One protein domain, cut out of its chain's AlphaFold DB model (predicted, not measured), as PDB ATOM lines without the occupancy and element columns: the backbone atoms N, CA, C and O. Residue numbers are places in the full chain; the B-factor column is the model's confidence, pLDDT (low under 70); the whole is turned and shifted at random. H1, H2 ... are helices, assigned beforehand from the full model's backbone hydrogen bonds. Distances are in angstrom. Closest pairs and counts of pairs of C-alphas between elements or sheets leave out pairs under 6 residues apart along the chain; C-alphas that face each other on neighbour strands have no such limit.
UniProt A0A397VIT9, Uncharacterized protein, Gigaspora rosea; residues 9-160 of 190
ATOM      1  N   ILE A   9     -56.480 -38.469  51.027       81.69
ATOM      2  CA  ILE A   9     -56.890 -39.771  50.501       81.69
ATOM      3  C   ILE A   9     -56.089 -40.157  49.251       81.69
ATOM      4  O   ILE A   9     -55.554 -41.256  49.190       81.69
ATOM      5  N   THR A  10     -55.899 -39.230  48.310       82.00
ATOM      6  CA  THR A  10     -55.169 -39.472  47.059       82.00
ATOM      7  C   THR A  10     -53.700 -39.794  47.327       82.00
ATOM      8  O   THR A  10     -53.138 -40.679  46.689       82.00
ATOM      9  N   THR A  11     -53.093 -39.122  48.313       83.44
ATOM     10  CA  THR A  11     -51.720 -39.424  48.747       83.44
ATOM     11  C   THR A  11     -51.629 -40.825  49.353       83.44
ATOM     12  O   THR A  11     -50.769 -41.596  48.946       83.44
ATOM     13  N   ARG A  12     -52.527 -41.182  50.280       87.69
ATOM     14  CA  ARG A  12     -52.521 -42.509  50.923       87.69
ATOM     15  C   ARG A  12     -52.747 -43.641  49.923       87.69
ATOM     16  O   ARG A  12     -52.119 -44.692  50.023       87.69
ATOM     17  N   CYS A  13     -53.616 -43.424  48.937       90.88
ATOM     18  CA  CYS A  13     -53.804 -44.374  47.846       90.88
ATOM     19  C   CYS A  13     -52.520 -44.543  47.025       90.88
ATOM     20  O   CYS A  13     -52.156 -45.673  46.709       90.88
ATOM     21  N   PHE A  14     -51.802 -43.450  46.736       92.00
ATOM     22  CA  PHE A  14     -50.506 -43.539  46.066       92.00
ATOM     23  C   PHE A  14     -49.451 -44.277  46.910       92.00
ATOM     24  O   PHE A  14     -48.727 -45.123  46.397       92.00
ATOM     25  N   GLU A  15     -49.366 -43.996  48.210       93.38
ATOM     26  CA  GLU A  15     -48.451 -44.698  49.124       93.38
ATOM     27  C   GLU A  15     -48.735 -46.209  49.131       93.38
ATOM     28  O   GLU A  15     -47.817 -47.023  49.042       93.38
ATOM     29  N   THR A  16     -50.018 -46.583  49.136       95.25
ATOM     30  CA  THR A  16     -50.457 -47.985  49.088       95.25
ATOM     31  C   THR A  16     -50.090 -48.646  47.759       95.25
ATOM     32  O   THR A  16     -49.506 -49.728  47.759       95.25
ATOM     33  N   ILE A  17     -50.387 -48.010  46.617       95.50
ATOM     34  CA  ILE A  17     -50.062 -48.603  45.310       95.50
ATOM     35  C   ILE A  17     -48.548 -48.703  45.100       95.50
ATOM     36  O   ILE A  17     -48.079 -49.688  44.534       95.50
ATOM     37  N   LEU A  18     -47.775 -47.729  45.591       96.38
ATOM     38  CA  LEU A  18     -46.318 -47.764  45.529       96.38
ATOM     39  C   LEU A  18     -45.759 -48.932  46.349       96.38
ATOM     40  O   LEU A  18     -44.932 -49.680  45.833       96.38
ATOM     41  N   LEU A  19     -46.244 -49.132  47.580       96.94
ATOM     42  CA  LEU A  19     -45.867 -50.272  48.423       96.94
ATOM     43  C   LEU A  19     -46.148 -51.607  47.728       96.94
ATOM     44  O   LEU A  19     -45.272 -52.469  47.667       96.94
ATOM     45  N   ILE A  20     -47.345 -51.757  47.156       96.56
ATOM     46  CA  ILE A  20     -47.719 -52.966  46.417       96.56
ATOM     47  C   ILE A  20     -46.786 -53.164  45.217       96.56
ATOM     48  O   ILE A  20     -46.262 -54.258  45.032       96.56
ATOM     49  N   ARG A  21     -46.529 -52.124  44.410       96.62
ATOM     50  CA  ARG A  21     -45.658 -52.241  43.229       96.62
ATOM     51  C   ARG A  21     -44.220 -52.607  43.588       96.62
ATOM     52  O   ARG A  21     -43.635 -53.413  42.871       96.62
ATOM     53  N   VAL A  22     -43.680 -52.073  44.683       96.31
ATOM     54  CA  VAL A  22     -42.345 -52.455  45.172       96.31
ATOM     55  C   VAL A  22     -42.335 -53.903  45.661       96.31
ATOM     56  O   VAL A  22     -41.433 -54.650  45.298       96.31
ATOM     57  N   SER A  23     -43.361 -54.347  46.394       96.06
ATOM     58  CA  SER A  23     -43.465 -55.752  46.820       96.06
ATOM     59  C   SER A  23     -43.553 -56.718  45.632       96.06
ATOM     60  O   SER A  23     -42.880 -57.745  45.613       96.06
ATOM     61  N   ILE A  24     -44.338 -56.367  44.610       96.12
ATOM     62  CA  ILE A  24     -44.436 -57.121  43.353       96.12
ATOM     63  C   ILE A  24     -43.067 -57.233  42.680       96.12
ATOM     64  O   ILE A  24     -42.663 -58.321  42.284       96.12
ATOM     65  N   ASP A  25     -42.357 -56.115  42.553       95.81
ATOM     66  CA  ASP A  25     -41.040 -56.068  41.924       95.81
ATOM     67  C   ASP A  25     -40.008 -56.930  42.672       95.81
ATOM     68  O   ASP A  25     -39.277 -57.702  42.051       95.81
ATOM     69  N   GLN A  26     -40.020 -56.893  44.006       94.31
ATOM     70  CA  GLN A  26     -39.181 -57.757  44.842       94.31
ATOM     71  C   GLN A  26     -39.495 -59.244  44.644       94.31
ATOM     72  O   GLN A  26     -38.576 -60.050  44.507       94.31
ATOM     73  N   GLN A  27     -40.776 -59.622  44.596       94.69
ATOM     74  CA  GLN A  27     -41.170 -61.013  44.359       94.69
ATOM     75  C   GLN A  27     -40.712 -61.501  42.985       94.69
ATOM     76  O   GLN A  27     -40.066 -62.542  42.900       94.69
ATOM     77  N   LEU A  28     -40.958 -60.724  41.927       94.12
ATOM     78  CA  LEU A  28     -40.517 -61.066  40.571       94.12
ATOM     79  C   LEU A  28     -38.991 -61.177  40.477       94.12
ATOM     80  O   LEU A  28     -38.476 -62.024  39.750       94.12
ATOM     81  N   LYS A  29     -38.251 -60.374  41.250       92.00
ATOM     82  CA  LYS A  29     -36.794 -60.491  41.317       92.00
ATOM     83  C   LYS A  29     -36.328 -61.793  41.977       92.00
ATOM     84  O   LYS A  29     -35.300 -62.332  41.564       92.00
ATOM     85  N   LEU A  30     -37.054 -62.287  42.981       91.31
ATOM     86  CA  LEU A  30     -36.778 -63.565  43.652       91.31
ATOM     87  C   LEU A  30     -37.216 -64.776  42.815       91.31
ATOM     88  O   LEU A  30     -36.655 -65.858  42.975       91.31
ATOM     89  N   THR A  31     -38.184 -64.599  41.913       90.75
ATOM     90  CA  THR A  31     -38.716 -65.649  41.031       90.75
ATOM     91  C   THR A  31     -38.610 -65.239  39.554       90.75
ATOM     92  O   THR A  31     -39.633 -64.940  38.935       90.75
ATOM     93  N   PRO A  32     -37.397 -65.215  38.966       87.25
ATOM     94  CA  PRO A  32     -37.165 -64.660  37.628       87.25
ATOM     95  C   PRO A  32     -37.878 -65.411  36.493       87.25
ATOM     96  O   PRO A  32     -38.085 -64.835  35.429       87.25
ATOM     97  N   ASP A  33     -38.282 -66.666  36.714       91.94
ATOM     98  CA  ASP A  33     -39.032 -67.467  35.735       91.94
ATOM     99  C   ASP A  33     -40.524 -67.093  35.668       91.94
ATOM    100  O   ASP A  33     -41.248 -67.530  34.770       91.94
ATOM    101  N   LEU A  34     -41.006 -66.297  36.626       89.12
ATOM    102  CA  LEU A  34     -42.392 -65.858  36.691       89.12
ATOM    103  C   LEU A  34     -42.534 -64.431  36.165       89.12
ATOM    104  O   LEU A  34     -41.802 -63.525  36.542       89.12
ATOM    105  N   ASN A  35     -43.567 -64.218  35.351       89.06
ATOM    106  CA  ASN A  35     -43.959 -62.887  34.877       89.06
ATOM    107  C   ASN A  35     -45.008 -62.215  35.783       89.06
ATOM    108  O   ASN A  35     -45.360 -61.055  35.575       89.06
ATOM    109  N   ILE A  36     -45.536 -62.954  36.765       91.50
ATOM    110  CA  ILE A  36     -46.587 -62.530  37.696       91.50
ATOM    111  C   ILE A  36     -46.211 -63.037  39.096       91.50
ATOM    112  O   ILE A  36     -45.746 -64.172  39.210       91.50
ATOM    113  N   PRO A  37     -46.437 -62.253  40.163       93.12
ATOM    114  CA  PRO A  37     -46.249 -62.718  41.534       93.12
ATOM    115  C   PRO A  37     -47.080 -63.963  41.870       93.12
ATOM    116  O   PRO A  37     -48.219 -64.114  41.416       93.12
ATOM    117  N   ILE A  38     -46.537 -64.828  42.727       91.12
ATOM    118  CA  ILE A  38     -47.236 -66.026  43.206       91.12
ATOM    119  C   ILE A  38     -48.520 -65.610  43.936       91.12
ATOM    120  O   ILE A  38     -48.514 -64.722  44.784       91.12
ATOM    121  N   GLY A  39     -49.637 -66.263  43.608       91.19
ATOM    122  CA  GLY A  39     -50.936 -65.972  44.219       91.19
ATOM    123  C   GLY A  39     -51.634 -64.719  43.677       91.19
ATOM    124  O   GLY A  39     -52.725 -64.392  44.139       91.19
ATOM    125  N   MET A  40     -51.056 -64.039  42.682       94.50
ATOM    126  CA  MET A  40     -51.691 -62.925  41.981       94.50
ATOM    127  C   MET A  40     -52.193 -63.374  40.604       94.50
ATOM    128  O   MET A  40     -51.501 -64.078  39.873       94.50
ATOM    129  N   SER A  41     -53.404 -62.962  40.222       94.50
ATOM    130  CA  SER A  41     -53.896 -63.195  38.860       94.50
ATOM    131  C   SER A  41     -53.256 -62.212  37.872       94.50
ATOM    132  O   SER A  41     -52.923 -61.083  38.235       94.50
ATOM    133  N   GLN A  42     -53.151 -62.606  36.596       92.38
ATOM    134  CA  GLN A  42     -52.683 -61.720  35.517       92.38
ATOM    135  C   GLN A  42     -53.475 -60.406  35.476       92.38
ATOM    136  O   GLN A  42     -52.894 -59.337  35.298       92.38
ATOM    137  N   LEU A  43     -54.797 -60.487  35.669       91.56
ATOM    138  CA  LEU A  43     -55.672 -59.320  35.706       91.56
ATOM    139  C   LEU A  43     -55.316 -58.399  36.882       91.56
ATOM    140  O   LEU A  43     -55.087 -57.215  36.673       91.56
ATOM    141  N   ALA A  44     -55.198 -58.934  38.101       92.44
ATOM    142  CA  ALA A  44     -54.876 -58.130  39.281       92.44
ATOM    143  C   ALA A  44     -53.498 -57.459  39.170       92.44
ATOM    144  O   ALA A  44     -53.342 -56.289  39.528       92.44
ATOM    145  N   PHE A  45     -52.506 -58.176  38.638       94.19
ATOM    146  CA  PHE A  45     -51.183 -57.622  38.362       94.19
ATOM    147  C   PHE A  45     -51.260 -56.466  37.360       94.19
ATOM    148  O   PHE A  45     -50.753 -55.373  37.626       94.19
ATOM    149  N   LYS A  46     -51.954 -56.675  36.237       92.56
ATOM    150  CA  LYS A  46     -52.126 -55.664  35.190       92.56
ATOM    151  C   LYS A  46     -52.828 -54.411  35.709       92.56
ATOM    152  O   LYS A  46     -52.322 -53.310  35.497       92.56
ATOM    153  N   GLU A  47     -53.925 -54.573  36.440       92.19
ATOM    154  CA  GLU A  47     -54.672 -53.453  37.014       92.19
ATOM    155  C   GLU A  47     -53.828 -52.679  38.030       92.19
ATOM    156  O   GLU A  47     -53.798 -51.452  38.003       92.19
ATOM    157  N   THR A  48     -53.043 -53.369  38.860       93.88
ATOM    158  CA  THR A  48     -52.111 -52.724  39.800       93.88
ATOM    159  C   THR A  48     -51.075 -51.864  39.067       93.88
ATOM    160  O   THR A  48     -50.827 -50.715  39.445       93.88
ATOM    161  N   CYS A  49     -50.482 -52.388  37.991       93.56
ATOM    162  CA  CYS A  49     -49.550 -51.638  37.147       93.56
ATOM    163  C   CYS A  49     -50.233 -50.434  36.481       93.56
ATOM    164  O   CYS A  49     -49.675 -49.336  36.476       93.56
ATOM    165  N   ASN A  50     -51.449 -50.609  35.962       92.56
ATOM    166  CA  ASN A  50     -52.222 -49.541  35.329       92.56
ATOM    167  C   ASN A  50     -52.575 -48.426  36.320       92.56
ATOM    168  O   ASN A  50     -52.363 -47.255  36.011       92.56
ATOM    169  N   ILE A  51     -53.029 -48.764  37.529       91.75
ATOM    170  CA  ILE A  51     -53.346 -47.787  38.579       91.75
ATOM    171  C   ILE A  51     -52.105 -46.960  38.929       91.75
ATOM    172  O   ILE A  51     -52.180 -45.733  38.968       91.75
ATOM    173  N   PHE A  52     -50.947 -47.600  39.122       93.75
ATOM    174  CA  PHE A  52     -49.689 -46.885  39.360       93.75
ATOM    175  C   PHE A  52     -49.380 -45.887  38.235       93.75
ATOM    176  O   PHE A  52     -49.098 -44.716  38.500       93.75
ATOM    177  N   LYS A  53     -49.517 -46.318  36.975       91.94
ATOM    178  CA  LYS A  53     -49.307 -45.461  35.800       91.94
ATOM    179  C   LYS A  53     -50.269 -44.282  35.760       91.94
ATOM    180  O   LYS A  53     -49.834 -43.171  35.472       91.94
ATOM    181  N   VAL A  54     -51.545 -44.489  36.089       89.81
ATOM    182  CA  VAL A  54     -52.545 -43.413  36.187       89.81
ATOM    183  C   VAL A  54     -52.107 -42.363  37.206       89.81
ATOM    184  O   VAL A  54     -52.125 -41.174  36.886       89.81
ATOM    185  N   TYR A  55     -51.656 -42.779  38.395       89.50
ATOM    186  CA  TYR A  55     -51.141 -41.845  39.398       89.50
ATOM    187  C   TYR A  55     -49.959 -41.041  38.859       89.50
ATOM    188  O   TYR A  55     -50.009 -39.812  38.896       89.50
ATOM    189  N   CYS A  56     -48.944 -41.710  38.308       89.75
ATOM    190  CA  CYS A  56     -47.758 -41.056  37.755       89.75
ATOM    191  C   CYS A  56     -48.087 -40.089  36.607       89.75
ATOM    192  O   CYS A  56     -47.528 -38.996  36.555       89.75
ATOM    193  N   ASN A  57     -49.015 -40.459  35.719       88.94
ATOM    194  CA  ASN A  57     -49.433 -39.639  34.581       88.94
ATOM    195  C   ASN A  57     -50.247 -38.404  35.008       88.94
ATOM    196  O   ASN A  57     -50.169 -37.366  34.353       88.94
ATOM    197  N   ALA A  58     -51.038 -38.506  36.080       81.50
ATOM    198  CA  ALA A  58     -51.919 -37.431  36.539       81.50
ATOM    199  C   ALA A  58     -51.181 -36.339  37.327       81.50
ATOM    200  O   ALA A  58     -51.406 -35.142  37.120       81.50
ATOM    201  N   LYS A  59     -50.344 -36.735  38.291       71.81
ATOM    202  CA  LYS A  59     -49.588 -35.819  39.156       71.81
ATOM    203  C   LYS A  59     -48.439 -36.561  39.814       71.81
ATOM    204  O   LYS A  59     -48.492 -37.761  40.045       71.81
ATOM    205  N   ASN A  60     -47.423 -35.817  40.227       69.19
ATOM    206  CA  ASN A  60     -46.389 -36.407  41.043       69.19
ATOM    207  C   ASN A  60     -46.768 -36.514  42.531       69.19
ATOM    208  O   ASN A  60     -46.939 -35.495  43.203       69.19
ATOM    209  N   PHE A  61     -46.817 -37.746  43.041       82.12
ATOM    210  CA  PHE A  61     -47.092 -38.058  44.448       82.12
ATOM    211  C   PHE A  61     -45.861 -38.576  45.212       82.12
ATOM    212  O   PHE A  61     -45.964 -38.866  46.404       82.12
ATOM    213  N   PHE A  62     -44.693 -38.675  44.564       90.88
ATOM    214  CA  PHE A  62     -43.460 -39.052  45.256       90.88
ATOM    215  C   PHE A  62     -43.091 -38.029  46.334       90.88
ATOM    216  O   PHE A  62     -43.225 -36.817  46.143       90.88
ATOM    217  N   ARG A  63     -42.577 -38.541  47.454       92.00
ATOM    218  CA  ARG A  63     -42.071 -37.776  48.596       92.00
ATOM    219  C   ARG A  63     -40.701 -38.311  49.009       92.00
ATOM    220  O   ARG A  63     -40.449 -39.496  48.780       92.00
ATOM    221  N   PRO A  64     -39.849 -37.499  49.658       93.25
ATOM    222  CA  PRO A  64     -38.547 -37.955  50.144       93.25
ATOM    223  C   PRO A  64     -38.642 -39.192  51.050       93.25
ATOM    224  O   PRO A  64     -37.811 -40.090  50.955       93.25
ATOM    225  N   SER A  65     -39.696 -39.291  51.867       92.94
ATOM    226  CA  SER A  65     -39.961 -40.454  52.726       92.94
ATOM    227  C   SER A  65     -40.138 -41.770  51.960       92.94
ATOM    228  O   SER A  65     -39.917 -42.832  52.525       92.94
ATOM    229  N   HIS A  66     -40.495 -41.732  50.673       94.69
ATOM    230  CA  HIS A  66     -40.644 -42.943  49.865       94.69
ATOM    231  C   HIS A  66     -39.299 -43.534  49.424       94.69
ATOM    232  O   HIS A  66     -39.274 -44.664  48.943       94.69
ATOM    233  N   LEU A  67     -38.183 -42.803  49.555       94.06
ATOM    234  CA  LEU A  67     -36.884 -43.259  49.052       94.06
ATOM    235  C   LEU A  67     -36.402 -44.554  49.717       94.06
ATOM    236  O   LEU A  67     -35.803 -45.367  49.033       94.06
ATOM    237  N   GLU A  68     -36.704 -44.782  50.998       92.94
ATOM    238  CA  GLU A  68     -36.352 -46.031  51.705       92.94
ATOM    239  C   GLU A  68     -37.072 -47.259  51.147       92.94
ATOM    240  O   GLU A  68     -36.526 -48.359  51.125       92.94
ATOM    241  N   LEU A  69     -38.300 -47.067  50.672       95.25
ATOM    242  CA  LEU A  69     -39.063 -48.111  50.004       95.25
ATOM    243  C   LEU A  69     -38.554 -48.307  48.567       95.25
ATOM    244  O   LEU A  69     -38.321 -49.429  48.126       95.25
ATOM    245  N   ILE A  70     -38.359 -47.210  47.830       95.62
ATOM    246  CA  ILE A  70     -37.955 -47.238  46.416       95.62
ATOM    247  C   ILE A  70     -36.515 -47.741  46.241       95.62
ATOM    248  O   ILE A  70     -36.210 -48.360  45.222       95.62
ATOM    249  N   SER A  71     -35.640 -47.548  47.231       94.62
ATOM    250  CA  SER A  71     -34.248 -48.014  47.195       94.62
ATOM    251  C   SER A  71     -34.090 -49.535  47.149       94.62
ATOM    252  O   SER A  71     -32.998 -50.047  46.893       94.62
ATOM    253  N   GLN A  72     -35.183 -50.268  47.348       92.94
ATOM    254  CA  GLN A  72     -35.245 -51.725  47.278       92.94
ATOM    255  C   GLN A  72     -35.804 -52.231  45.938       92.94
ATOM    256  O   GLN A  72     -35.943 -53.437  45.751       92.94
ATOM    257  N   CYS A  73     -36.154 -51.322  45.024       93.44
ATOM    258  CA  CYS A  73     -36.808 -51.631  43.761       93.44
ATOM    259  C   CYS A  73     -35.802 -51.733  42.603       93.44
ATOM    260  O   CYS A  73     -34.792 -51.028  42.576       93.44
ATOM    261  N   PHE A  74     -36.115 -52.584  41.634       94.62
ATOM    262  CA  PHE A  74     -35.419 -52.831  40.372       94.62
ATOM    263  C   PHE A  74     -36.252 -52.380  39.161       94.62
ATOM    264  O   PHE A  74     -35.730 -52.272  38.050       94.62
ATOM    265  N   SER A  75     -37.544 -52.103  39.363       94.75
ATOM    266  CA  SER A  75     -38.478 -51.736  38.301       94.75
ATOM    267  C   SER A  75     -38.082 -50.437  37.604       94.75
ATOM    268  O   SER A  75     -38.092 -49.358  38.203       94.75
ATOM    269  N   ILE A  76     -37.851 -50.523  36.292       93.81
ATOM    270  CA  ILE A  76     -37.620 -49.359  35.423       93.81
ATOM    271  C   ILE A  76     -38.826 -48.412  35.435       93.81
ATOM    272  O   ILE A  76     -38.645 -47.204  35.358       93.81
ATOM    273  N   GLU A  77     -40.057 -48.916  35.580       93.50
ATOM    274  CA  GLU A  77     -41.237 -48.047  35.661       93.50
ATOM    275  C   GLU A  77     -41.200 -47.172  36.922       93.50
ATOM    276  O   GLU A  77     -41.487 -45.979  36.849       93.50
ATOM    277  N   ILE A  78     -40.808 -47.728  38.074       95.75
ATOM    278  CA  ILE A  78     -40.719 -46.968  39.330       95.75
ATOM    279  C   ILE A  78     -39.503 -46.038  39.305       95.75
ATOM    280  O   ILE A  78     -39.647 -44.826  39.485       95.75
ATOM    281  N   LEU A  79     -38.312 -46.595  39.071       96.38
ATOM    282  CA  LEU A  79     -37.054 -45.849  39.114       96.38
ATOM    283  C   LEU A  79     -36.966 -44.821  37.987       96.38
ATOM    284  O   LEU A  79     -36.612 -43.673  38.238       96.38
ATOM    285  N   GLY A  80     -37.360 -45.194  36.769       94.94
ATOM    286  CA  GLY A  80     -37.390 -44.308  35.610       94.94
ATOM    287  C   GLY A  80     -38.368 -43.152  35.794       94.94
ATOM    288  O   GLY A  80     -38.014 -42.007  35.517       94.94
ATOM    289  N   THR A  81     -39.552 -43.392  36.366       94.81
ATOM    290  CA  THR A  81     -40.473 -42.286  36.675       94.81
ATOM    291  C   THR A  81     -39.882 -41.346  37.732       94.81
ATOM    292  O   THR A  81     -39.966 -40.123  37.586       94.81
ATOM    293  N   LEU A  82     -39.248 -41.874  38.785       95.19
ATOM    294  CA  LEU A  82     -38.650 -41.044  39.832       95.19
ATOM    295  C   LEU A  82     -37.430 -40.255  39.323       95.19
ATOM    296  O   LEU A  82     -37.422 -39.026  39.396       95.19
ATOM    297  N   PHE A  83     -36.410 -40.947  38.816       95.50
ATOM    298  CA  PHE A  83     -35.104 -40.380  38.463       95.50
ATOM    299  C   PHE A  83     -35.021 -39.840  37.036       95.50
ATOM    300  O   PHE A  83     -34.204 -38.963  36.777       95.50
ATOM    301  N   GLY A  84     -35.852 -40.331  36.119       93.38
ATOM    302  CA  GLY A  84     -35.872 -39.895  34.722       93.38
ATOM    303  C   GLY A  84     -36.940 -38.847  34.409       93.38
ATOM    304  O   GLY A  84     -36.815 -38.155  33.402       93.38
ATOM    305  N   HIS A  85     -37.963 -38.687  35.258       92.19
ATOM    306  CA  HIS A  85     -39.012 -37.682  35.067       92.19
ATOM    307  C   HIS A  85     -39.139 -36.718  36.243       92.19
ATOM    308  O   HIS A  85     -38.920 -35.512  36.093       92.19
ATOM    309  N   TYR A  86     -39.501 -37.227  37.423       91.62
ATOM    310  CA  TYR A  86     -39.914 -36.366  38.524       91.62
ATOM    311  C   TYR A  86     -38.768 -35.544  39.112       91.62
ATOM    312  O   TYR A  86     -38.882 -34.319  39.187       91.62
ATOM    313  N   LEU A  87     -37.677 -36.188  39.531       92.69
ATOM    314  CA  LEU A  87     -36.532 -35.484  40.098       92.69
ATOM    315  C   LEU A  87     -35.917 -34.518  39.075       92.69
ATOM    316  O   LEU A  87     -35.735 -33.353  39.434       92.69
ATOM    317  N   PRO A  88     -35.702 -34.890  37.798       92.31
ATOM    318  CA  PRO A  88     -35.274 -33.925  36.793       92.31
ATOM    319  C   PRO A  88     -36.212 -32.722  36.667       92.31
ATOM    320  O   PRO A  88     -35.760 -31.583  36.750       92.31
ATOM    321  N   SER A  89     -37.528 -32.940  36.588       89.12
ATOM    322  CA  SER A  89     -38.512 -31.848  36.548       89.12
ATOM    323  C   SER A  89     -38.451 -30.948  37.793       89.12
ATOM    324  O   SER A  89     -38.559 -29.720  37.702       89.12
ATOM    325  N   LEU A  90     -38.241 -31.543  38.972       88.69
ATOM    326  CA  LEU A  90     -38.152 -30.826  40.240       88.69
ATOM    327  C   LEU A  90     -36.896 -29.941  40.302       88.69
ATOM    328  O   LEU A  90     -37.008 -28.767  40.671       88.69
ATOM    329  N   PHE A  91     -35.741 -30.482  39.905       89.81
ATOM    330  CA  PHE A  91     -34.431 -29.817  39.921       89.81
ATOM    331  C   PHE A  91     -34.132 -28.995  38.650       89.81
ATOM    332  O   PHE A  91     -33.104 -28.326  38.587       89.81
ATOM    333  N   ASN A  92     -35.056 -28.962  37.682       88.94
ATOM    334  CA  ASN A  92     -34.900 -28.349  36.355       88.94
ATOM    335  C   ASN A  92     -33.726 -28.938  35.540       88.94
ATOM    336  O   ASN A  92     -32.982 -28.200  34.897       88.94
ATOM    337  N   LEU A  93     -33.573 -30.261  35.579       88.56
ATOM    338  CA  LEU A  93     -32.657 -31.034  34.737       88.56
ATOM    339  C   LEU A  93     -33.404 -31.618  33.526       88.56
ATOM    340  O   LEU A  93     -34.636 -31.584  33.459       88.56
ATOM    341  N   GLU A  94     -32.656 -32.173  32.575       91.50
ATOM    342  CA  GLU A  94     -33.217 -32.854  31.407       91.50
ATOM    343  C   GLU A  94     -34.020 -34.106  31.801       91.50
ATOM    344  O   GLU A  94     -33.560 -34.950  32.572       91.50
ATOM    345  N   ILE A  95     -35.231 -34.223  31.251       90.31
ATOM    346  CA  ILE A  95     -36.126 -35.368  31.448       90.31
ATOM    347  C   ILE A  95     -35.744 -36.464  30.450       90.31
ATOM    348  O   ILE A  95     -35.819 -36.252  29.244       90.31
ATOM    349  N   THR A  96     -35.399 -37.649  30.951       93.12
ATOM    350  CA  THR A  96     -35.046 -38.829  30.139       93.12
ATOM    351  C   THR A  96     -36.137 -39.896  30.119       93.12
ATOM    352  O   THR A  96     -36.077 -40.824  29.317       93.12
ATOM    353  N   PHE A  97     -37.150 -39.770  30.980       92.06
ATOM    354  CA  PHE A  97     -38.303 -40.662  31.026       92.06
ATOM    355  C   PHE A  97     -39.578 -39.869  30.699       92.06
ATOM    356  O   PHE A  97     -40.089 -39.124  31.544       92.06
ATOM    357  N   PRO A  98     -40.088 -39.949  29.460       88.88
ATOM    358  CA  PRO A  98     -41.276 -39.205  29.075       88.88
ATOM    359  C   PRO A  98     -42.537 -39.806  29.711       88.88
ATOM    360  O   PRO A  98     -42.706 -41.020  29.783       88.88
ATOM    361  N   LEU A  99     -43.448 -38.929  30.132       87.50
ATOM    362  CA  LEU A  99     -44.824 -39.271  30.495       87.50
ATOM    363  C   LEU A  99     -45.772 -38.714  29.415       87.50
ATOM    364  O   LEU A  99     -45.452 -37.676  28.826       87.50
ATOM    365  N   PRO A 100     -46.929 -39.350  29.148       89.19
ATOM    366  CA  PRO A 100     -47.546 -40.426  29.928       89.19
ATOM    367  C   PRO A 100     -46.985 -41.827  29.635       89.19
ATOM    368  O   PRO A 100     -46.704 -42.173  28.490       89.19
ATOM    369  N   MET A 101     -46.901 -42.671  30.668       88.81
ATOM    370  CA  MET A 101     -46.702 -44.114  30.502       88.81
ATOM    371  C   MET A 101     -47.914 -44.746  29.814       88.81
ATOM    372  O   MET A 101     -49.058 -44.424  30.147       88.81
ATOM    373  N   GLN A 102     -47.660 -45.688  28.904       86.25
ATOM    374  CA  GLN A 102     -48.711 -46.442  28.222       86.25
ATOM    375  C   GLN A 102     -49.447 -47.383  29.188       86.25
ATOM    376  O   GLN A 102     -48.828 -48.162  29.921       86.25
ATOM    377  N   ILE A 103     -50.778 -47.322  29.144       84.75
ATOM    378  CA  ILE A 103     -51.707 -48.166  29.903       84.75
ATOM    379  C   ILE A 103     -52.245 -49.225  28.932       84.75
ATOM    380  O   ILE A 103     -52.805 -48.879  27.896       84.75
ATOM    381  N   THR A 104     -52.028 -50.508  29.230       71.75
ATOM    382  CA  THR A 104     -52.239 -51.622  28.281       71.75
ATOM    383  C   THR A 104     -53.688 -52.085  28.147       71.75
ATOM    384  O   THR A 104     -53.975 -52.858  27.243       71.75
ATOM    385  N   GLU A 105     -54.598 -51.650  29.016       64.38
ATOM    386  CA  GLU A 105     -56.047 -51.799  28.840       64.38
ATOM    387  C   GLU A 105     -56.740 -50.631  29.533       64.38
ATOM    388  O   GLU A 105     -56.488 -50.336  30.702       64.38
ATOM    389  N   ILE A 106     -57.606 -49.950  28.790       53.66
ATOM    390  CA  ILE A 106     -58.446 -48.888  29.323       53.66
ATOM    391  C   ILE A 106     -59.600 -49.581  30.056       53.66
ATOM    392  O   ILE A 106     -60.670 -49.798  29.495       53.66
ATOM    393  N   GLY A 107     -59.406 -49.904  31.337       54.31
ATOM    394  CA  GLY A 107     -60.512 -49.699  32.276       54.31
ATOM    395  C   GLY A 107     -60.971 -48.242  32.136       54.31
ATOM    396  O   GLY A 107     -60.171 -47.406  31.717       54.31
ATOM    397  N   GLN A 108     -62.239 -47.913  32.397       52.50
ATOM    398  CA  GLN A 108     -62.747 -46.530  32.340       52.50
ATOM    399  C   GLN A 108     -62.054 -45.650  33.399       52.50
ATOM    400  O   GLN A 108     -62.620 -45.293  34.427       52.50
ATOM    401  N   TYR A 109     -60.785 -45.342  33.175       56.84
ATOM    402  CA  TYR A 109     -59.966 -44.480  33.986       56.84
ATOM    403  C   TYR A 109     -60.129 -43.090  33.398       56.84
ATOM    404  O   TYR A 109     -59.596 -42.791  32.327       56.84
ATOM    405  N   ASP A 110     -60.886 -42.240  34.084       54.22
ATOM    406  CA  ASP A 110     -60.925 -40.822  33.751       54.22
ATOM    407  C   ASP A 110     -59.494 -40.275  33.821       54.22
ATOM    408  O   ASP A 110     -58.867 -40.255  34.885       54.22
ATOM    409  N   ILE A 111     -58.958 -39.842  32.675       56.41
ATOM    410  CA  ILE A 111     -57.636 -39.219  32.594       56.41
ATOM    411  C   ILE A 111     -57.711 -37.904  33.371       56.41
ATOM    412  O   ILE A 111     -58.273 -36.910  32.906       56.41
ATOM    413  N   ILE A 112     -57.161 -37.895  34.584       55.38
ATOM    414  CA  ILE A 112     -57.099 -36.693  35.411       55.38
ATOM    415  C   ILE A 112     -56.123 -35.727  34.737       55.38
ATOM    416  O   ILE A 112     -54.922 -35.979  34.679       55.38
ATOM    417  N   SER A 113     -56.637 -34.610  34.221       48.00
ATOM    418  CA  SER A 113     -55.793 -33.551  33.673       48.00
ATOM    419  C   SER A 113     -54.916 -32.949  34.780       48.00
ATOM    420  O   SER A 113     -55.423 -32.675  35.876       48.00
ATOM    421  N   PRO A 114     -53.622 -32.699  34.523       46.81
ATOM    422  CA  PRO A 114     -52.720 -32.155  35.528       46.81
ATOM    423  C   PRO A 114     -53.181 -30.756  35.960       46.81
ATOM    424  O   PRO A 114     -53.247 -29.829  35.153       46.81
ATOM    425  N   SER A 115     -53.503 -30.579  37.247       42.94
ATOM    426  CA  SER A 115     -53.822 -29.253  37.790       42.94
ATOM    427  C   SER A 115     -52.530 -28.484  38.064       42.94
ATOM    428  O   SER A 115     -51.753 -28.849  38.949       42.94
ATOM    429  N   SER A 116     -52.300 -27.399  37.333       44.91
ATOM    430  CA  SER A 116     -51.166 -26.499  37.531       44.91
ATOM    431  C   SER A 116     -51.415 -25.562  38.722       44.91
ATOM    432  O   SER A 116     -52.248 -24.672  38.638       44.91
ATOM    433  N   ASN A 117     -50.721 -25.763  39.852       36.59
ATOM    434  CA  ASN A 117     -50.643 -24.850  41.018       36.59
ATOM    435  C   ASN A 117     -49.629 -25.440  42.034       36.59
ATOM    436  O   ASN A 117     -49.653 -26.642  42.241       36.59
ATOM    437  N   LYS A 118     -48.681 -24.775  42.722       46.06
ATOM    438  CA  LYS A 118     -48.313 -23.374  43.019       46.06
ATOM    439  C   LYS A 118     -46.771 -23.261  43.092       46.06
ATOM    440  O   LYS A 118     -46.106 -24.106  43.683       46.06
ATOM    441  N   LYS A 119     -46.193 -22.163  42.587       51.00
ATOM    442  CA  LYS A 119     -44.731 -21.911  42.503       51.00
ATOM    443  C   LYS A 119     -44.007 -21.620  43.841       51.00
ATOM    444  O   LYS A 119     -42.783 -21.538  43.845       51.00
ATOM    445  N   ARG A 120     -44.710 -21.453  44.971       44.75
ATOM    446  CA  ARG A 120     -44.109 -20.975  46.242       44.75
ATOM    447  C   ARG A 120     -43.554 -22.069  47.173       44.75
ATOM    448  O   ARG A 120     -42.681 -21.762  47.974       44.75
ATOM    449  N   THR A 121     -43.954 -23.332  47.021       56.25
ATOM    450  CA  THR A 121     -43.512 -24.461  47.878       56.25
ATOM    451  C   THR A 121     -42.193 -25.108  47.413       56.25
ATOM    452  O   THR A 121     -41.687 -26.026  48.050       56.25
ATOM    453  N   LYS A 122     -41.600 -24.632  46.306       70.69
ATOM    454  CA  LYS A 122     -40.485 -25.313  45.623       70.69
ATOM    455  C   LYS A 122     -39.205 -25.431  46.463       70.69
ATOM    456  O   LYS A 122     -38.584 -26.481  46.430       70.69
ATOM    457  N   ARG A 123     -38.799 -24.397  47.220       78.62
ATOM    458  CA  ARG A 123     -37.484 -24.398  47.905       78.62
ATOM    459  C   ARG A 123     -37.387 -25.389  49.066       78.62
ATOM    460  O   ARG A 123     -36.377 -26.067  49.174       78.62
ATOM    461  N   TYR A 124     -38.407 -25.462  49.924       83.50
ATOM    462  CA  TYR A 124     -38.397 -26.391  51.060       83.50
ATOM    463  C   TYR A 124     -38.400 -27.841  50.574       83.50
ATOM    464  O   TYR A 124     -37.547 -28.620  50.976       83.50
ATOM    465  N   VAL A 125     -39.288 -28.150  49.624       85.00
ATOM    466  CA  VAL A 125     -39.380 -29.480  49.008       85.00
ATOM    467  C   VAL A 125     -38.063 -29.858  48.327       85.00
ATOM    468  O   VAL A 125     -37.577 -30.962  48.524       85.00
ATOM    469  N   LEU A 126     -37.444 -28.938  47.579       88.62
ATOM    470  CA  LEU A 126     -36.129 -29.164  46.969       88.62
ATOM    471  C   LEU A 126     -35.054 -29.493  48.006       88.62
ATOM    472  O   LEU A 126     -34.308 -30.448  47.812       88.62
ATOM    473  N   LYS A 127     -34.996 -28.729  49.102       90.88
ATOM    474  CA  LYS A 127     -34.022 -28.949  50.175       90.88
ATOM    475  C   LYS A 127     -34.234 -30.299  50.860       90.88
ATOM    476  O   LYS A 127     -33.265 -30.995  51.131       90.88
ATOM    477  N   GLU A 128     -35.482 -30.675  51.119       92.81
ATOM    478  CA  GLU A 128     -35.826 -31.965  51.722       92.81
ATOM    479  C   GLU A 128     -35.413 -33.134  50.813       92.81
ATOM    480  O   GLU A 128     -34.769 -34.083  51.263       92.81
ATOM    481  N   TRP A 129     -35.706 -33.032  49.511       94.00
ATOM    482  CA  TRP A 129     -35.252 -34.002  48.514       94.00
ATOM    483  C   TRP A 129     -33.732 -34.089  48.445       94.00
ATOM    484  O   TRP A 129     -33.183 -35.184  48.455       94.00
ATOM    485  N   GLU A 130     -33.051 -32.949  48.396       93.38
ATOM    486  CA  GLU A 130     -31.593 -32.885  48.348       93.38
ATOM    487  C   GLU A 130     -30.954 -33.537  49.573       93.38
ATOM    488  O   GLU A 130     -30.071 -34.376  49.416       93.38
ATOM    489  N   GLN A 131     -31.442 -33.227  50.775       93.50
ATOM    490  CA  GLN A 131     -30.955 -33.836  52.013       93.50
ATOM    491  C   GLN A 131     -31.148 -35.353  52.012       93.50
ATOM    492  O   GLN A 131     -30.218 -36.091  52.341       93.50
ATOM    493  N   LYS A 132     -32.330 -35.838  51.614       93.75
ATOM    494  CA  LYS A 132     -32.604 -37.278  51.615       93.75
ATOM    495  C   LYS A 132     -31.782 -38.014  50.554       93.75
ATOM    496  O   LYS A 132     -31.194 -39.048  50.865       93.75
ATOM    497  N   LEU A 133     -31.677 -37.469  49.342       93.62
ATOM    498  CA  LEU A 133     -30.850 -38.038  48.271       93.62
ATOM    499  C   LEU A 133     -29.364 -38.048  48.643       93.62
ATOM    500  O   LEU A 133     -28.687 -39.026  48.343       93.62
ATOM    501  N   GLN A 134     -28.871 -37.004  49.318       92.38
ATOM    502  CA  GLN A 134     -27.487 -36.949  49.794       92.38
ATOM    503  C   GLN A 134     -27.248 -38.023  50.855       92.38
ATOM    504  O   GLN A 134     -26.320 -38.808  50.728       92.38
ATOM    505  N   SER A 135     -28.148 -38.146  51.837       92.06
ATOM    506  CA  SER A 135     -28.014 -39.167  52.885       92.06
ATOM    507  C   SER A 135     -27.974 -40.598  52.331       92.06
ATOM    508  O   SER A 135     -27.239 -41.436  52.845       92.06
ATOM    509  N   MET A 136     -28.723 -40.881  51.258       91.38
ATOM    510  CA  MET A 136     -28.693 -42.183  50.576       91.38
ATOM    511  C   MET A 136     -27.435 -42.384  49.724       91.38
ATOM    512  O   MET A 136     -26.995 -43.514  49.522       91.38
ATOM    513  N   PHE A 137     -26.870 -41.297  49.205       89.31
ATOM    514  CA  PHE A 137     -25.644 -41.323  48.412       89.31
ATOM    515  C   PHE A 137     -24.391 -41.457  49.276       89.31
ATOM    516  O   PHE A 137     -23.403 -42.019  48.811       89.31
ATOM    517  N   ASP A 138     -24.426 -40.970  50.514       88.12
ATOM    518  CA  ASP A 138     -23.337 -41.143  51.478       88.12
ATOM    519  C   ASP A 138     -23.371 -42.558  52.089       88.12
ATOM    520  O   ASP A 138     -22.329 -43.177  52.290       88.12
ATOM    521  N   ASN A 139     -24.570 -43.124  52.290       85.81
ATOM    522  CA  ASN A 139     -24.791 -44.452  52.882       85.81
ATOM    523  C   ASN A 139     -25.113 -45.538  51.833       85.81
ATOM    524  O   ASN A 139     -26.075 -46.294  51.971       85.81
ATOM    525  N   ARG A 140     -24.323 -45.637  50.755       75.88
ATOM    526  CA  ARG A 140     -24.659 -46.491  49.589       75.88
ATOM    527  C   ARG A 140     -24.752 -47.991  49.863       75.88
ATOM    528  O   ARG A 140     -25.335 -48.717  49.061       75.88
ATOM    529  N   ASN A 141     -24.181 -48.448  50.971       73.38
ATOM    530  CA  ASN A 141     -24.030 -49.869  51.285       73.38
ATOM    531  C   ASN A 141     -25.362 -50.583  51.586       73.38
ATOM    532  O   ASN A 141     -25.386 -51.808  51.636       73.38
ATOM    533  N   GLU A 142     -26.462 -49.847  51.773       72.19
ATOM    534  CA  GLU A 142     -27.748 -50.397  52.233       72.19
ATOM    535  C   GLU A 142     -28.804 -50.561  51.128       72.19
ATOM    536  O   GLU A 142     -29.933 -50.966  51.393       72.19
ATOM    537  N   THR A 143     -28.473 -50.247  49.875       83.56
ATOM    538  CA  THR A 143     -29.457 -50.224  48.775       83.56
ATOM    539  C   THR A 143     -29.008 -51.068  47.590       83.56
ATOM    540  O   THR A 143     -27.825 -51.368  47.439       83.56
ATOM    541  N   ASN A 144     -29.947 -51.438  46.720       88.50
ATOM    542  CA  ASN A 144     -29.614 -52.269  45.569       88.50
ATOM    543  C   ASN A 144     -28.804 -51.499  44.502       88.50
ATOM    544  O   ASN A 144     -28.924 -50.281  44.356       88.50
ATOM    545  N   SER A 145     -27.998 -52.228  43.724       91.25
ATOM    546  CA  SER A 145     -27.099 -51.642  42.721       91.25
ATOM    547  C   SER A 145     -27.826 -50.899  41.598       91.25
ATOM    548  O   SER A 145     -27.314 -49.898  41.107       91.25
ATOM    549  N   VAL A 146     -29.032 -51.334  41.214       93.81
ATOM    550  CA  VAL A 146     -29.824 -50.655  40.178       93.81
ATOM    551  C   VAL A 146     -30.230 -49.271  40.671       93.81
ATOM    552  O   VAL A 146     -29.985 -48.286  39.981       93.81
ATOM    553  N   PHE A 147     -30.767 -49.168  41.887       94.81
ATOM    554  CA  PHE A 147     -31.078 -47.876  42.496       94.81
ATOM    555  C   PHE A 147     -29.835 -46.981  42.614       94.81
ATOM    556  O   PHE A 147     -29.906 -45.795  42.295       94.81
ATOM    557  N   GLN A 148     -28.691 -47.538  43.021       93.56
ATOM    558  CA  GLN A 148     -27.441 -46.780  43.140       93.56
ATOM    559  C   GLN A 148     -26.930 -46.238  41.806       93.56
ATOM    560  O   GLN A 148     -26.395 -45.127  41.776       93.56
ATOM    561  N   ASN A 149     -27.141 -46.961  40.707       94.44
ATOM    562  CA  ASN A 149     -26.827 -46.460  39.371       94.44
ATOM    563  C   ASN A 149     -27.695 -45.240  39.036       94.44
ATOM    564  O   ASN A 149     -27.154 -44.184  38.724       94.44
ATOM    565  N   TYR A 150     -29.019 -45.329  39.223       95.50
ATOM    566  CA  TYR A 150     -29.921 -44.189  39.012       95.50
ATOM    567  C   TYR A 150     -29.577 -42.986  39.902       95.50
ATOM    568  O   TYR A 150     -29.592 -41.843  39.441       95.50
ATOM    569  N   LEU A 151     -29.255 -43.232  41.175       94.44
ATOM    570  CA  LEU A 151     -28.863 -42.183  42.112       94.44
ATOM    571  C   LEU A 151     -27.550 -41.514  41.684       94.44
ATOM    572  O   LEU A 151     -27.450 -40.289  41.736       94.44
ATOM    573  N   SER A 152     -26.566 -42.300  41.241       92.75
ATOM    574  CA  SER A 152     -25.269 -41.792  40.779       92.75
ATOM    575  C   SER A 152     -25.415 -40.971  39.501       92.75
ATOM    576  O   SER A 152     -24.978 -39.824  39.479       92.75
ATOM    577  N   GLU A 153     -26.117 -41.491  38.492       93.12
ATOM    578  CA  GLU A 153     -26.396 -40.771  37.243       93.12
ATOM    579  C   GLU A 153     -27.129 -39.447  37.496       93.12
ATOM    580  O   GLU A 153     -26.840 -38.423  36.874       93.12
ATOM    581  N   PHE A 154     -28.088 -39.443  38.426       93.50
ATOM    582  CA  PHE A 154     -28.793 -38.225  38.806       93.50
ATOM    583  C   PHE A 154     -27.853 -37.191  39.443       93.50
ATOM    584  O   PHE A 154     -27.916 -36.007  39.099       93.50
ATOM    585  N   TRP A 155     -26.971 -37.618  40.350       90.25
ATOM    586  CA  TRP A 155     -25.997 -36.729  40.987       90.25
ATOM    587  C   TRP A 155     -24.954 -36.201  40.008       90.25
ATOM    588  O   TRP A 155     -24.647 -35.012  40.063       90.25
ATOM    589  N   GLU A 156     -24.466 -37.021  39.080       89.44
ATOM    590  CA  GLU A 156     -23.557 -36.582  38.018       89.44
ATOM    591  C   GLU A 156     -24.186 -35.476  37.169       89.44
ATOM    592  O   GLU A 156     -23.580 -34.420  36.993       89.44
ATOM    593  N   LYS A 157     -25.441 -35.645  36.735       87.12
ATOM    594  CA  LYS A 157     -26.180 -34.610  35.984       87.12
ATOM    595  C   LYS A 157     -26.404 -33.334  36.794       87.12
ATOM    596  O   LYS A 157     -26.413 -32.237  36.243       87.12
ATOM    597  N   LYS A 158     -26.613 -33.464  38.105       82.31
ATOM    598  CA  LYS A 158     -26.802 -32.316  38.996       82.31
ATOM    599  C   LYS A 158     -25.489 -31.561  39.257       82.31
ATOM    600  O   LYS A 158     -25.519 -30.338  39.370       82.31
ATOM    601  N   LEU A 159     -24.364 -32.272  39.375       74.12
ATOM    602  CA  LEU A 159     -23.032 -31.723  39.669       74.12
ATOM    603  C   LEU A 159     -22.306 -31.201  38.425       74.12
ATOM    604  O   LEU A 159     -21.570 -30.221  38.525       74.12
ATOM    605  N   CYS A 160     -22.545 -31.810  37.264       63.16
ATOM    606  CA  CYS A 160     -22.139 -31.317  35.954       63.16
ATOM    607  C   CYS A 160     -23.355 -30.713  35.243       63.16
ATOM    608  O   CYS A 160     -23.932 -31.354  34.364       63.16
TER     609      CYS A 160
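Overview. This is residues 9 to 160 of the 190 residues of an uncharacterized protein of Gigaspora rosea (UniProt A0A397VIT9). The longest helix, H1, crosses H2 at one end, H5 meets H6 at the other, and H3 and H4 lie between. Residues 92 to 121 loop round the outside. The printed part, 152 residues with six named helices, H1 to H6, and no named strand, is all helix and compact: radius of gyration of the C-alphas 15.8 A, spans 43, 38 and 26 A.

Along the chain. H1, residues 9 to 30, is 31.9 A long, beginning at (-56.890, -39.771, 50.501). H2 is 42 to 58, H3 64 to 70, H4 76 to 91, H5 122 to 138, H6 145 to 159, ending at (-23.032, -31.723, 39.669).

Arrangement. H1 touches H2 with residues 14 to 21 alone, at a steep tilt of 49 degrees, C-alphas 17 and 52 closest at 6.2 A. Every O i to N i+4 pair is within hydrogen-bond range in H1, H2, H5, H6; H4 has 10 of 12, H3 1 of 3 but 3 of 4 O i to N i+3.

Size, cuts and confidence. The H4 to H5 link is long; 19 residues have pLDDT under 70, among them residues 105 to 121.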